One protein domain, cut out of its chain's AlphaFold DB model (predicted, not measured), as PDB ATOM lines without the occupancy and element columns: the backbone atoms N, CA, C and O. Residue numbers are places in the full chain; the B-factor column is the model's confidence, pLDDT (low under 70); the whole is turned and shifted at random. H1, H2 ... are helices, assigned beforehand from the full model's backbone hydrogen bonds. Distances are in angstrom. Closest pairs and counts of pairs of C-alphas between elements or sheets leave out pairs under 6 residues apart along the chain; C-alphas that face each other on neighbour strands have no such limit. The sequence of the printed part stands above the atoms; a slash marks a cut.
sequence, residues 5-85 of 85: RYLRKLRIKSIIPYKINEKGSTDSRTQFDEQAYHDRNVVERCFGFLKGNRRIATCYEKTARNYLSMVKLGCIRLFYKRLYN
ATOM      1  N   ARG A   5     -44.656  15.816  -4.473       81.75
ATOM      2  CA  ARG A   5     -45.852  16.029  -3.640       81.75
ATOM      3  C   ARG A   5     -45.881  17.437  -3.035       81.75
ATOM      4  O   ARG A   5     -46.935  18.065  -3.038       81.75
ATOM      5  N   TYR A   6     -44.736  17.934  -2.566       88.12
ATOM      6  CA  TYR A   6     -44.599  19.293  -2.037       88.12
ATOM      7  C   TYR A   6     -44.850  20.349  -3.123       88.12
ATOM      8  O   TYR A   6     -45.643  21.264  -2.921       88.12
ATOM      9  N   LEU A   7     -44.260  20.171  -4.310       85.06
ATOM     10  CA  LEU A   7     -44.439  21.089  -5.441       85.06
ATOM     11  C   LEU A   7     -45.887  21.124  -5.946       85.06
ATOM     12  O   LEU A   7     -46.434  22.205  -6.160       85.06
ATOM     13  N   ARG A   8     -46.551  19.962  -6.041       83.12
ATOM     14  CA  ARG A   8     -47.979  19.882  -6.394       83.12
ATOM     15  C   ARG A   8     -48.872  20.615  -5.394       83.12
ATOM     16  O   ARG A   8     -49.800  21.298  -5.817       83.12
ATOM     17  N   LYS A   9     -48.578  20.529  -4.089       89.75
ATOM     18  CA  LYS A   9     -49.309  21.280  -3.049       89.75
ATOM     19  C   LYS A   9     -49.192  22.794  -3.257       89.75
ATOM     20  O   LYS A   9     -50.156  23.513  -3.024       89.75
ATOM     21  N   LEU A  10     -48.037  23.257  -3.734       89.94
ATOM     22  CA  LEU A  10     -47.772  24.660  -4.064       89.94
ATOM     23  C   LEU A  10     -48.229  25.061  -5.477       89.94
ATOM     24  O   LEU A  10     -47.987  26.191  -5.887       89.94
ATOM     25  N   ARG A  11     -48.874  24.155  -6.228       86.88
ATOM     26  CA  ARG A  11     -49.271  24.351  -7.635       86.88
ATOM     27  C   ARG A  11     -48.107  24.725  -8.563       86.88
ATOM     28  O   ARG A  11     -48.314  25.333  -9.609       86.88
ATOM     29  N   ILE A  12     -46.890  24.316  -8.211       85.94
ATOM     30  CA  ILE A  12     -45.702  24.498  -9.046       85.94
ATOM     31  C   ILE A  12     -45.661  23.354 -10.063       85.94
ATOM     32  O   ILE A  12     -45.560  22.184  -9.684       85.94
ATOM     33  N   LYS A  13     -45.750  23.694 -11.351       81.69
ATOM     34  CA  LYS A  13     -45.619  22.746 -12.466       81.69
ATOM     35  C   LYS A  13     -44.144  22.557 -12.830       81.69
ATOM     36  O   LYS A  13     -43.357  23.498 -12.729       81.69
ATOM     37  N   SER A  14     -43.758  21.352 -13.250       81.06
ATOM     38  CA  SER A  14     -42.422  21.134 -13.810       81.06
ATOM     39  C   SER A  14     -42.383  21.628 -15.249       81.06
ATOM     40  O   SER A  14     -43.189  21.204 -16.067       81.06
ATOM     41  N   ILE A  15     -41.423  22.499 -15.546       84.62
ATOM     42  CA  ILE A  15     -41.173  23.012 -16.900       84.62
ATOM     43  C   ILE A  15     -40.149  22.135 -17.642       84.62
ATOM     44  O   ILE A  15     -40.068  22.164 -18.861       84.62
ATOM     45  N   ILE A  16     -39.361  21.338 -16.915       83.44
ATOM     46  CA  ILE A  16     -38.360  20.443 -17.506       83.44
ATOM     47  C   ILE A  16     -39.085  19.281 -18.203       83.44
ATOM     48  O   ILE A  16     -39.924  18.647 -17.555       83.44
ATOM     49  N   PRO A  17     -38.765  18.988 -19.476       81.94
ATOM     50  CA  PRO A  17     -39.363  17.869 -20.186       81.94
ATOM     51  C   PRO A  17     -38.881  16.539 -19.600       81.94
ATOM     52  O   PRO A  17     -37.741  16.415 -19.144       81.94
ATOM     53  N   TYR A  18     -39.747  15.532 -19.650       82.50
ATOM     54  CA  TYR A  18     -39.354  14.156 -19.366       82.50
ATOM     55  C   TYR A  18     -38.482  13.611 -20.499       82.50
ATOM     56  O   TYR A  18     -38.690  13.926 -21.671       82.50
ATOM     57  N   LYS A  19     -37.511  12.761 -20.162       81.38
ATOM     58  CA  LYS A  19     -36.814  11.955 -21.169       81.38
ATOM     59  C   LYS A  19     -37.771  10.908 -21.730       81.38
ATOM     60  O   LYS A  19     -38.612  10.391 -21.004       81.38
ATOM     61  N   ILE A  20     -37.556  10.507 -22.982       78.12
ATOM     62  CA  ILE A  20     -38.393   9.524 -23.698       78.12
ATOM     63  C   ILE A  20     -38.581   8.218 -22.898       78.12
ATOM     64  O   ILE A  20     -39.661   7.641 -22.892       78.12
ATOM     65  N   ASN A  21     -37.552   7.781 -22.164       82.19
ATOM     66  CA  ASN A  21     -37.577   6.544 -21.373       82.19
ATOM     67  C   ASN A  21     -38.177   6.713 -19.961       82.19
ATOM     68  O   ASN A  21     -38.157   5.777 -19.162       82.19
ATOM     69  N   GLU A  22     -38.663   7.903 -19.602       81.31
ATOM     70  CA  GLU A  22     -39.259   8.174 -18.295       81.31
ATOM     71  C   GLU A  22     -40.779   8.019 -18.344       81.31
ATOM     72  O   GLU A  22     -41.442   8.463 -19.277       81.31
ATOM     73  N   LYS A  23     -41.360   7.450 -17.279       72.75
ATOM     74  CA  LYS A  23     -42.809   7.186 -17.177       72.75
ATOM     75  C   LYS A  23     -43.690   8.426 -17.392       72.75
ATOM     76  O   LYS A  23     -44.841   8.283 -17.782       72.75
ATOM     77  N   GLY A  24     -43.167   9.623 -17.120       73.44
ATOM     78  CA  GLY A  24     -43.881  10.885 -17.328       73.44
ATOM     79  C   GLY A  24     -43.955  11.337 -18.790       73.44
ATOM     80  O   GLY A  24     -44.784  12.183 -19.101       73.44
ATOM     81  N   SER A  25     -43.144  10.767 -19.690       69.56
ATOM     82  CA  SER A  25     -43.113  11.143 -21.112       69.56
ATOM     83  C   SER A  25     -44.356  10.698 -21.886       69.56
ATOM     84  O   SER A  25     -44.670  11.291 -22.911       69.56
ATOM     85  N   THR A  26     -45.049   9.656 -21.421       68.06
ATOM     86  CA  THR A  26     -46.282   9.135 -22.040       68.06
ATOM     87  C   THR A  26     -47.541   9.620 -21.311       68.06
ATOM     88  O   THR A  26     -48.658   9.343 -21.743       68.06
ATOM     89  N   ASP A  27     -47.389  10.334 -20.190       72.19
ATOM     90  CA  ASP A  27     -48.522  10.838 -19.416       72.19
ATOM     91  C   ASP A  27     -49.098  12.091 -20.085       72.19
ATOM     92  O   ASP A  27     -48.518  13.176 -20.013       72.19
ATOM     93  N   SER A  28     -50.281  11.957 -20.688       62.78
ATOM     94  CA  SER A  28     -51.012  13.052 -21.338       62.78
ATOM     95  C   SER A  28     -51.380  14.201 -20.392       62.78
ATOM     96  O   SER A  28     -51.732  15.290 -20.845       62.78
ATOM     97  N   ARG A  29     -51.283  13.992 -19.070       65.81
ATOM     98  CA  ARG A  29     -51.476  15.036 -18.050       65.81
ATOM     99  C   ARG A  29     -50.262  15.945 -17.894       65.81
ATOM    100  O   ARG A  29     -50.396  17.032 -17.326       65.81
ATOM    101  N   THR A  30     -49.095  15.528 -18.379       69.44
ATOM    102  CA  THR A  30     -47.897  16.362 -18.392       69.44
ATOM    103  C   THR A  30     -47.793  17.060 -19.740       69.44
ATOM    104  O   THR A  30     -47.095  16.613 -20.643       69.44
ATOM    105  N   GLN A  31     -48.491  18.183 -19.879       71.31
ATOM    106  CA  GLN A  31     -48.265  19.064 -21.020       71.31
ATOM    107  C   GLN A  31     -46.934  19.795 -20.826       71.31
ATOM    108  O   GLN A  31     -46.752  20.515 -19.842       71.31
ATOM    109  N   PHE A  32     -46.001  19.561 -21.746       80.06
ATOM    110  CA  PHE A  32     -44.754  20.307 -21.821       80.06
ATOM    111  C   PHE A  32     -45.034  21.693 -22.405       80.06
ATOM    112  O   PHE A  32     -45.599  21.812 -23.490       80.06
ATOM    113  N   ASP A  33     -44.650  22.727 -21.664       85.44
ATOM    114  CA  ASP A  33     -44.728  24.114 -22.109       85.44
ATOM    115  C   ASP A  33     -43.359  24.531 -22.655       85.44
ATOM    116  O   ASP A  33     -42.433  24.849 -21.899       85.44
ATOM    117  N   GLU A  34     -43.223  24.472 -23.979       85.62
ATOM    118  CA  GLU A  34     -41.976  24.787 -24.674       85.62
ATOM    119  C   GLU A  34     -41.578  26.256 -24.504       85.62
ATOM    120  O   GLU A  34     -40.399  26.557 -24.304       85.62
ATOM    121  N   GLN A  35     -42.554  27.170 -24.498       88.38
ATOM    122  CA  GLN A  35     -42.288  28.594 -24.324       88.38
ATOM    123  C   GLN A  35     -41.762  28.873 -22.914       88.38
ATOM    124  O   GLN A  35     -40.723  29.516 -22.757       88.38
ATOM    125  N   ALA A  36     -42.406  28.315 -21.885       86.69
ATOM    126  CA  ALA A  36     -41.918  28.433 -20.513       86.69
ATOM    127  C   ALA A  36     -40.529  27.793 -20.338       86.69
ATOM    128  O   ALA A  36     -39.701  28.292 -19.566       86.69
ATOM    129  N   TYR A  37     -40.247  26.698 -21.053       89.44
ATOM    130  CA  TYR A  37     -38.923  26.078 -21.058       89.44
ATOM    131  C   TYR A  37     -37.865  26.969 -21.716       89.44
ATOM    132  O   TYR A  37     -36.756  27.078 -21.187       89.44
ATOM    133  N   HIS A  38     -38.208  27.651 -22.809       89.50
ATOM    134  CA  HIS A  38     -37.333  28.612 -23.474       89.50
ATOM    135  C   HIS A  38     -37.067  29.851 -22.601       89.50
ATOM    136  O   HIS A  38     -35.913  30.255 -22.424       89.50
ATOM    137  N   ASP A  39     -38.099  30.413 -21.968       91.62
ATOM    138  CA  ASP A  39     -37.990  31.612 -21.124       91.62
ATOM    139  C   ASP A  39     -37.101  31.388 -19.887       91.62
ATOM    140  O   ASP A  39     -36.456  32.315 -19.379       91.62
ATOM    141  N   ARG A  40     -36.959  30.130 -19.447       90.94
ATOM    142  CA  ARG A  40     -36.036  29.717 -18.376       90.94
ATOM    143  C   ARG A  40     -34.588  30.136 -18.641       90.94
ATOM    144  O   ARG A  40     -33.863  30.436 -17.691       90.94
ATOM    145  N   ASN A  41     -34.174  30.220 -19.906       93.00
ATOM    146  CA  ASN A  41     -32.831  30.646 -20.311       93.00
ATOM    147  C   ASN A  41     -32.483  32.051 -19.790       93.00
ATOM    148  O   ASN A  41     -31.334  32.314 -19.439       93.00
ATOM    149  N   VAL A  42     -33.461  32.956 -19.665       92.06
ATOM    150  CA  VAL A  42     -33.234  34.301 -19.102       92.06
ATOM    151  C   VAL A  42     -32.772  34.204 -17.648       92.06
ATOM    152  O   VAL A  42     -31.796  34.846 -17.246       92.06
ATOM    153  N   VAL A  43     -33.437  33.351 -16.869       90.75
ATOM    154  CA  VAL A  43     -33.101  33.097 -15.466       90.75
ATOM    155  C   VAL A  43     -31.745  32.399 -15.363       90.75
ATOM    156  O   VAL A  43     -30.893  32.825 -14.582       90.75
ATOM    157  N   GLU A  44     -31.496  31.375 -16.183       92.00
ATOM    158  CA  GLU A  44     -30.218  30.653 -16.198       92.00
ATOM    159  C   GLU A  44     -29.038  31.558 -16.559       92.00
ATOM    160  O   GLU A  44     -28.018  31.525 -15.870       92.00
ATOM    161  N   ARG A  45     -29.183  32.423 -17.570       92.75
ATOM    162  CA  ARG A  45     -28.164  33.419 -17.938       92.75
ATOM    163  C   ARG A  45     -27.899  34.388 -16.796       92.75
ATOM    164  O   ARG A  45     -26.738  34.636 -16.481       92.75
ATOM    165  N   CYS A  46     -28.947  34.894 -16.144       90.75
ATOM    166  CA  CYS A  46     -28.807  35.770 -14.980       90.75
ATOM    167  C   CYS A  46     -27.971  35.099 -13.879       90.75
ATOM    168  O   CYS A  46     -26.970  35.658 -13.423       90.75
ATOM    169  N   PHE A  47     -28.301  33.857 -13.515       90.06
ATOM    170  CA  PHE A  47     -27.513  33.098 -12.544       90.06
ATOM    171  C   PHE A  47     -26.105  32.760 -13.039       90.06
ATOM    172  O   PHE A  47     -25.182  32.741 -12.227       90.06
ATOM    173  N   GLY A  48     -25.912  32.537 -14.339       92.44
ATOM    174  CA  GLY A  48     -24.595  32.375 -14.953       92.44
ATOM    175  C   GLY A  48     -23.708  33.600 -14.728       92.44
ATOM    176  O   GLY A  48     -22.591  33.469 -14.228       92.44
ATOM    177  N   PHE A  49     -24.231  34.804 -14.978       90.62
ATOM    178  CA  PHE A  49     -23.515  36.051 -14.694       90.62
ATOM    179  C   PHE A  49     -23.229  36.239 -13.203       90.62
ATOM    180  O   PHE A  49     -22.118  36.620 -12.831       90.62
ATOM    181  N   LEU A  50     -24.203  35.944 -12.333       91.31
ATOM    182  CA  LEU A  50     -24.012  36.036 -10.884       91.31
ATOM    183  C   LEU A  50     -22.923  35.075 -10.397       91.31
ATOM    184  O   LEU A  50     -22.059  35.482  -9.619       91.31
ATOM    185  N   LYS A  51     -22.916  33.837 -10.900       88.75
ATOM    186  CA  LYS A  51     -21.902  32.819 -10.591       88.75
ATOM    187  C   LYS A  51     -20.526  33.127 -11.183       88.75
ATOM    188  O   LYS A  51     -19.541  32.588 -10.692       88.75
ATOM    189  N   GLY A  52     -20.419  34.035 -12.154       88.19
ATOM    190  CA  GLY A  52     -19.127  34.592 -12.567       88.19
ATOM    191  C   GLY A  52     -18.385  35.282 -11.412       88.19
ATOM    192  O   GLY A  52     -17.157  35.301 -11.378       88.19
ATOM    193  N   ASN A  53     -19.111  35.791 -10.409       87.00
ATOM    194  CA  ASN A  53     -18.502  36.282  -9.178       87.00
ATOM    195  C   ASN A  53     -18.219  35.110  -8.234       87.00
ATOM    196  O   ASN A  53     -19.133  34.582  -7.593       87.00
ATOM    197  N   ARG A  54     -16.935  34.760  -8.078       88.00
ATOM    198  CA  ARG A  54     -16.474  33.645  -7.228       88.00
ATOM    199  C   ARG A  54     -17.087  33.661  -5.824       88.00
ATOM    200  O   ARG A  54     -17.470  32.619  -5.311       88.00
ATOM    201  N   ARG A  55     -17.255  34.842  -5.221       88.31
ATOM    202  CA  ARG A  55     -17.854  34.985  -3.885       88.31
ATOM    203  C   ARG A  55     -19.307  34.495  -3.809       88.31
ATOM    204  O   ARG A  55     -19.678  33.874  -2.818       88.31
ATOM    205  N   ILE A  56     -20.106  34.745  -4.850       90.38
ATOM    206  CA  ILE A  56     -21.490  34.255  -4.941       90.38
ATOM    207  C   ILE A  56     -21.485  32.759  -5.264       90.38
ATOM    208  O   ILE A  56     -22.207  32.000  -4.626       90.38
ATOM    209  N   ALA A  57     -20.640  32.318  -6.203       90.88
ATOM    210  CA  ALA A  57     -20.567  30.913  -6.606       90.88
ATOM    211  C   ALA A  57     -20.148  29.973  -5.469       90.88
ATOM    212  O   ALA A  57     -20.722  28.898  -5.323       90.88
ATOM    213  N   THR A  58     -19.164  30.374  -4.664       90.31
ATOM    214  CA  THR A  58     -18.640  29.545  -3.571       90.31
ATOM    215  C   THR A  58     -19.452  29.678  -2.279       90.31
ATOM    216  O   THR A  58     -19.294  28.852  -1.392       90.31
ATOM    217  N   CYS A  59     -20.350  30.668  -2.170       87.25
ATOM    218  CA  CYS A  59     -21.213  30.869  -0.999       87.25
ATOM    219  C   CYS A  59     -20.433  30.863   0.336       87.25
ATOM    220  O   CYS A  59     -20.745  30.112   1.256       87.25
ATOM    221  N   TYR A  60     -19.417  31.724   0.462       87.25
ATOM    222  CA  TYR A  60     -18.600  31.823   1.686       87.25
ATOM    223  C   TYR A  60     -19.353  32.366   2.912       87.25
ATOM    224  O   TYR A  60     -18.844  32.322   4.031       87.25
ATOM    225  N   GLU A  61     -20.547  32.919   2.716       91.12
ATOM    226  CA  GLU A  61     -21.266  33.601   3.782       91.12
ATOM    227  C   GLU A  61     -21.904  32.606   4.757       91.12
ATOM    228  O   GLU A  61     -22.710  31.763   4.377       91.12
ATOM    229  N   LYS A  62     -21.583  32.750   6.048       91.62
ATOM    230  CA  LYS A  62     -22.050  31.844   7.111       91.62
ATOM    231  C   LYS A  62     -23.560  31.915   7.362       91.62
ATOM    232  O   LYS A  62     -24.151  30.963   7.862       91.62
ATOM    233  N   THR A  63     -24.188  33.054   7.066       95.19
ATOM    234  CA  THR A  63     -25.618  33.281   7.310       95.19
ATOM    235  C   THR A  63     -26.370  33.514   6.008       95.19
ATOM    236  O   THR A  63     -25.889  34.192   5.096       95.19
ATOM    237  N   ALA A  64     -27.611  33.024   5.953       94.19
ATOM    238  CA  ALA A  64     -28.495  33.229   4.807       94.19
ATOM    239  C   ALA A  64     -28.750  34.720   4.525       94.19
ATOM    240  O   ALA A  64     -28.857  35.121   3.368       94.19
ATOM    241  N   ARG A  65     -28.793  35.561   5.572       95.88
ATOM    242  CA  ARG A  65     -28.945  37.017   5.438       95.88
ATOM    243  C   ARG A  65     -27.760  37.638   4.701       95.88
ATOM    244  O   ARG A  65     -27.973  38.422   3.781       95.88
ATOM    245  N   ASN A  66     -26.532  37.273   5.075       94.06
ATOM    246  CA  ASN A  66     -25.329  37.809   4.438       94.06
ATOM    247  C   ASN A  66     -25.211  37.319   2.994       94.06
ATOM    248  O   ASN A  66     -24.936  38.117   2.099       94.06
ATOM    249  N   TYR A  67     -25.509  36.039   2.751       93.50
ATOM    250  CA  TYR A  67     -25.558  35.501   1.395       93.50
ATOM    251  C   TYR A  67     -26.586  36.240   0.527       93.50
ATOM    252  O   TYR A  67     -26.265  36.680  -0.576       93.50
ATOM    253  N   LEU A  68     -27.800  36.463   1.041       94.44
ATOM    254  CA  LEU A  68     -28.837  37.210   0.330       94.44
ATOM    255  C   LEU A  68     -28.391  38.641  -0.000       94.44
ATOM    256  O   LEU A  68     -28.647  39.114  -1.107       94.44
ATOM    257  N   SER A  69     -27.709  39.326   0.921       94.56
ATOM    258  CA  SER A  69     -27.139  40.652   0.656       94.56
ATOM    259  C   SER A  69     -26.123  40.613  -0.489       94.56
ATOM    260  O   SER A  69     -26.191  41.452  -1.386       94.56
ATOM    261  N   MET A  70     -25.238  39.611  -0.524       94.06
ATOM    262  CA  MET A  70     -24.279  39.433  -1.621       94.06
ATOM    263  C   MET A  70     -24.964  39.173  -2.965       94.06
ATOM    264  O   MET A  70     -24.562  39.748  -3.976       94.06
ATOM    265  N   VAL A  71     -26.025  38.362  -2.983       93.38
ATOM    266  CA  VAL A  71     -26.827  38.125  -4.193       93.38
ATOM    267  C   VAL A  71     -27.484  39.421  -4.669       93.38
ATOM    268  O   VAL A  71     -27.382  39.750  -5.849       93.38
ATOM    269  N   LYS A  72     -28.088  40.206  -3.764       94.31
ATOM    270  CA  LYS A  72     -28.688  41.511  -4.098       94.31
ATOM    271  C   LYS A  72     -27.663  42.471  -4.704       94.31
ATOM    272  O   LYS A  72     -27.939  43.069  -5.739       94.31
ATOM    273  N   LEU A  73     -26.475  42.573  -4.106       93.75
ATOM    274  CA  LEU A  73     -25.377  43.381  -4.646       93.75
ATOM    275  C   LEU A  73     -24.942  42.894  -6.036       93.75
ATOM    276  O   LEU A  73     -24.725  43.710  -6.932       93.75
ATOM    277  N   GLY A  74     -24.870  41.576  -6.242       92.94
ATOM    278  CA  GLY A  74     -24.601  40.976  -7.548       92.94
ATOM    279  C   GLY A  74     -25.641  41.363  -8.603       92.94
ATOM    280  O   GLY A  74     -25.270  41.758  -9.707       92.94
ATOM    281  N   CYS A  75     -26.931  41.318  -8.254       93.38
ATOM    282  CA  CYS A  75     -28.019  41.730  -9.144       93.38
ATOM    283  C   CYS A  75     -27.948  43.222  -9.487       93.38
ATOM    284  O   CYS A  75     -28.080  43.583 -10.654       93.38
ATOM    285  N   ILE A  76     -27.686  44.084  -8.498       94.06
ATOM    286  CA  ILE A  76     -27.524  45.531  -8.705       94.06
ATOM    287  C   ILE A  76     -26.360  45.805  -9.664       94.06
ATOM    288  O   ILE A  76     -26.508  46.555 -10.627       94.06
ATOM    289  N   ARG A  77     -25.211  45.151  -9.456       92.25
ATOM    290  CA  ARG A  77     -24.053  45.271 -10.352       92.25
ATOM    291  C   ARG A  77     -24.383  44.814 -11.773       92.25
ATOM    292  O   ARG A  77     -23.967  45.470 -12.724       92.25
ATOM    293  N   LEU A  78     -25.107  43.703 -11.922       91.31
ATOM    294  CA  LEU A  78     -25.529  43.195 -13.229       91.31
ATOM    295  C   LEU A  78     -26.458  44.186 -13.942       91.31
ATOM    296  O   LEU A  78     -26.293  44.423 -15.136       91.31
ATOM    297  N   PHE A  79     -27.388  44.791 -13.202       91.88
ATOM    298  CA  PHE A  79     -28.304  45.801 -13.719       91.88
ATOM    299  C   PHE A  79     -27.559  47.048 -14.206       91.88
ATOM    300  O   PHE A  79     -27.726  47.442 -15.355       91.88
ATOM    301  N   TYR A  80     -26.658  47.607 -13.392       93.50
ATOM    302  CA  TYR A  80     -25.841  48.748 -13.807       93.50
ATOM    303  C   TYR A  80     -24.947  48.427 -15.005       93.50
ATOM    304  O   TYR A  80     -24.858  49.227 -15.930       93.50
ATOM    305  N   LYS A  81     -24.335  47.236 -15.040       89.44
ATOM    306  CA  LYS A  81     -23.544  46.804 -16.199       89.44
ATOM    307  C   LYS A  81     -24.383  46.772 -17.480       89.44
ATOM    308  O   LYS A  81     -23.842  47.044 -18.537       89.44
ATOM    309  N   ARG A  82     -25.674  46.441 -17.390       87.94
ATOM    310  CA  ARG A  82     -26.599  46.438 -18.532       87.94
ATOM    311  C   ARG A  82     -27.099  47.835 -18.920       87.94
ATOM    312  O   ARG A  82     -27.546  47.995 -20.044       87.94
ATOM    313  N   LEU A  83     -27.080  48.810 -18.010       91.81
ATOM    314  CA  LEU A  83     -27.480  50.192 -18.308       91.81
ATOM    315  C   LEU A  83     -26.357  51.019 -18.942       91.81
ATOM    316  O   LEU A  83     -26.634  51.881 -19.766       91.81
ATOM    317  N   TYR A  84     -25.111  50.789 -18.527       89.50
ATOM    318  CA  TYR A  84     -23.948  51.570 -18.967       89.50
ATOM    319  C   TYR A  84     -23.166  50.938 -20.127       89.50
ATOM    320  O   TYR A  84     -22.078  51.406 -20.454       89.50
ATOM    321  N   ASN A  85     -23.685  49.865 -20.714       64.81
ATOM    322  CA  ASN A  85     -23.083  49.142 -21.830       64.81
ATOM    323  C   ASN A  85     -24.156  48.816 -22.858       64.81
ATOM    324  O   ASN A  85     -23.827  48.838 -24.058       64.81
TER     325      ASN A  85
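Overview. This is residues 5 to 85 of the 85 residues of the protein "DDE transposase" of Xenorhabdus ehlersii (UniProt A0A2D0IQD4). Two long helices make a T: the end of H3 meets H5 partway along it, and short H4 packs on H5 beside the junction. Near the other end of H3, residues 10 to 33 make a loose loop that holds the short H2, and the short H1, residues 5 to 9, stands free, off to the side of the first turns of H3. The printed part has 81 residues, with H1 to H5 in order and no named strand: all helix. It is only just loose, close to extended, with radius of gyration of the C-alphas 17.5 A and spans 45 by 33 by 23 A.

Along the chain. H1 is residues 5 to 9, from C-alpha 5 at (-45.852, 16.029, -3.640). H2 is 23 to 26, H3 34 to 51, 25.8 A long, and H4 54 to 58. H5, 64 to 83, 28.7 A long, ends at C-alpha 83 (-27.480, 50.192, -18.308).

Arrangement. H1 and H2 touch no helix. Residues 49 to 50 of H3 touch H5, about perpendicular at 77 degrees; the closest C-alphas, Leu 50 and Gly 74, are 6.0 A apart. H3 and H4 only just touch, only at the corner, with 3 pairs of C-alphas within 8 A; the closest, Lys 51 and Ala 57, are 4.6 A apart. H4 touches residues 67 to 74 of H5. In H1, H4 and H5 every O i to N i+4 pair is within hydrogen-bond range, in H3 11 of 14; H2 is too short.

Size, cuts and confidence. The printed part has no cut. The link H1 to H2 is long. Residues 25 to 26, 28 to 30 and 85 have pLDDT under 70.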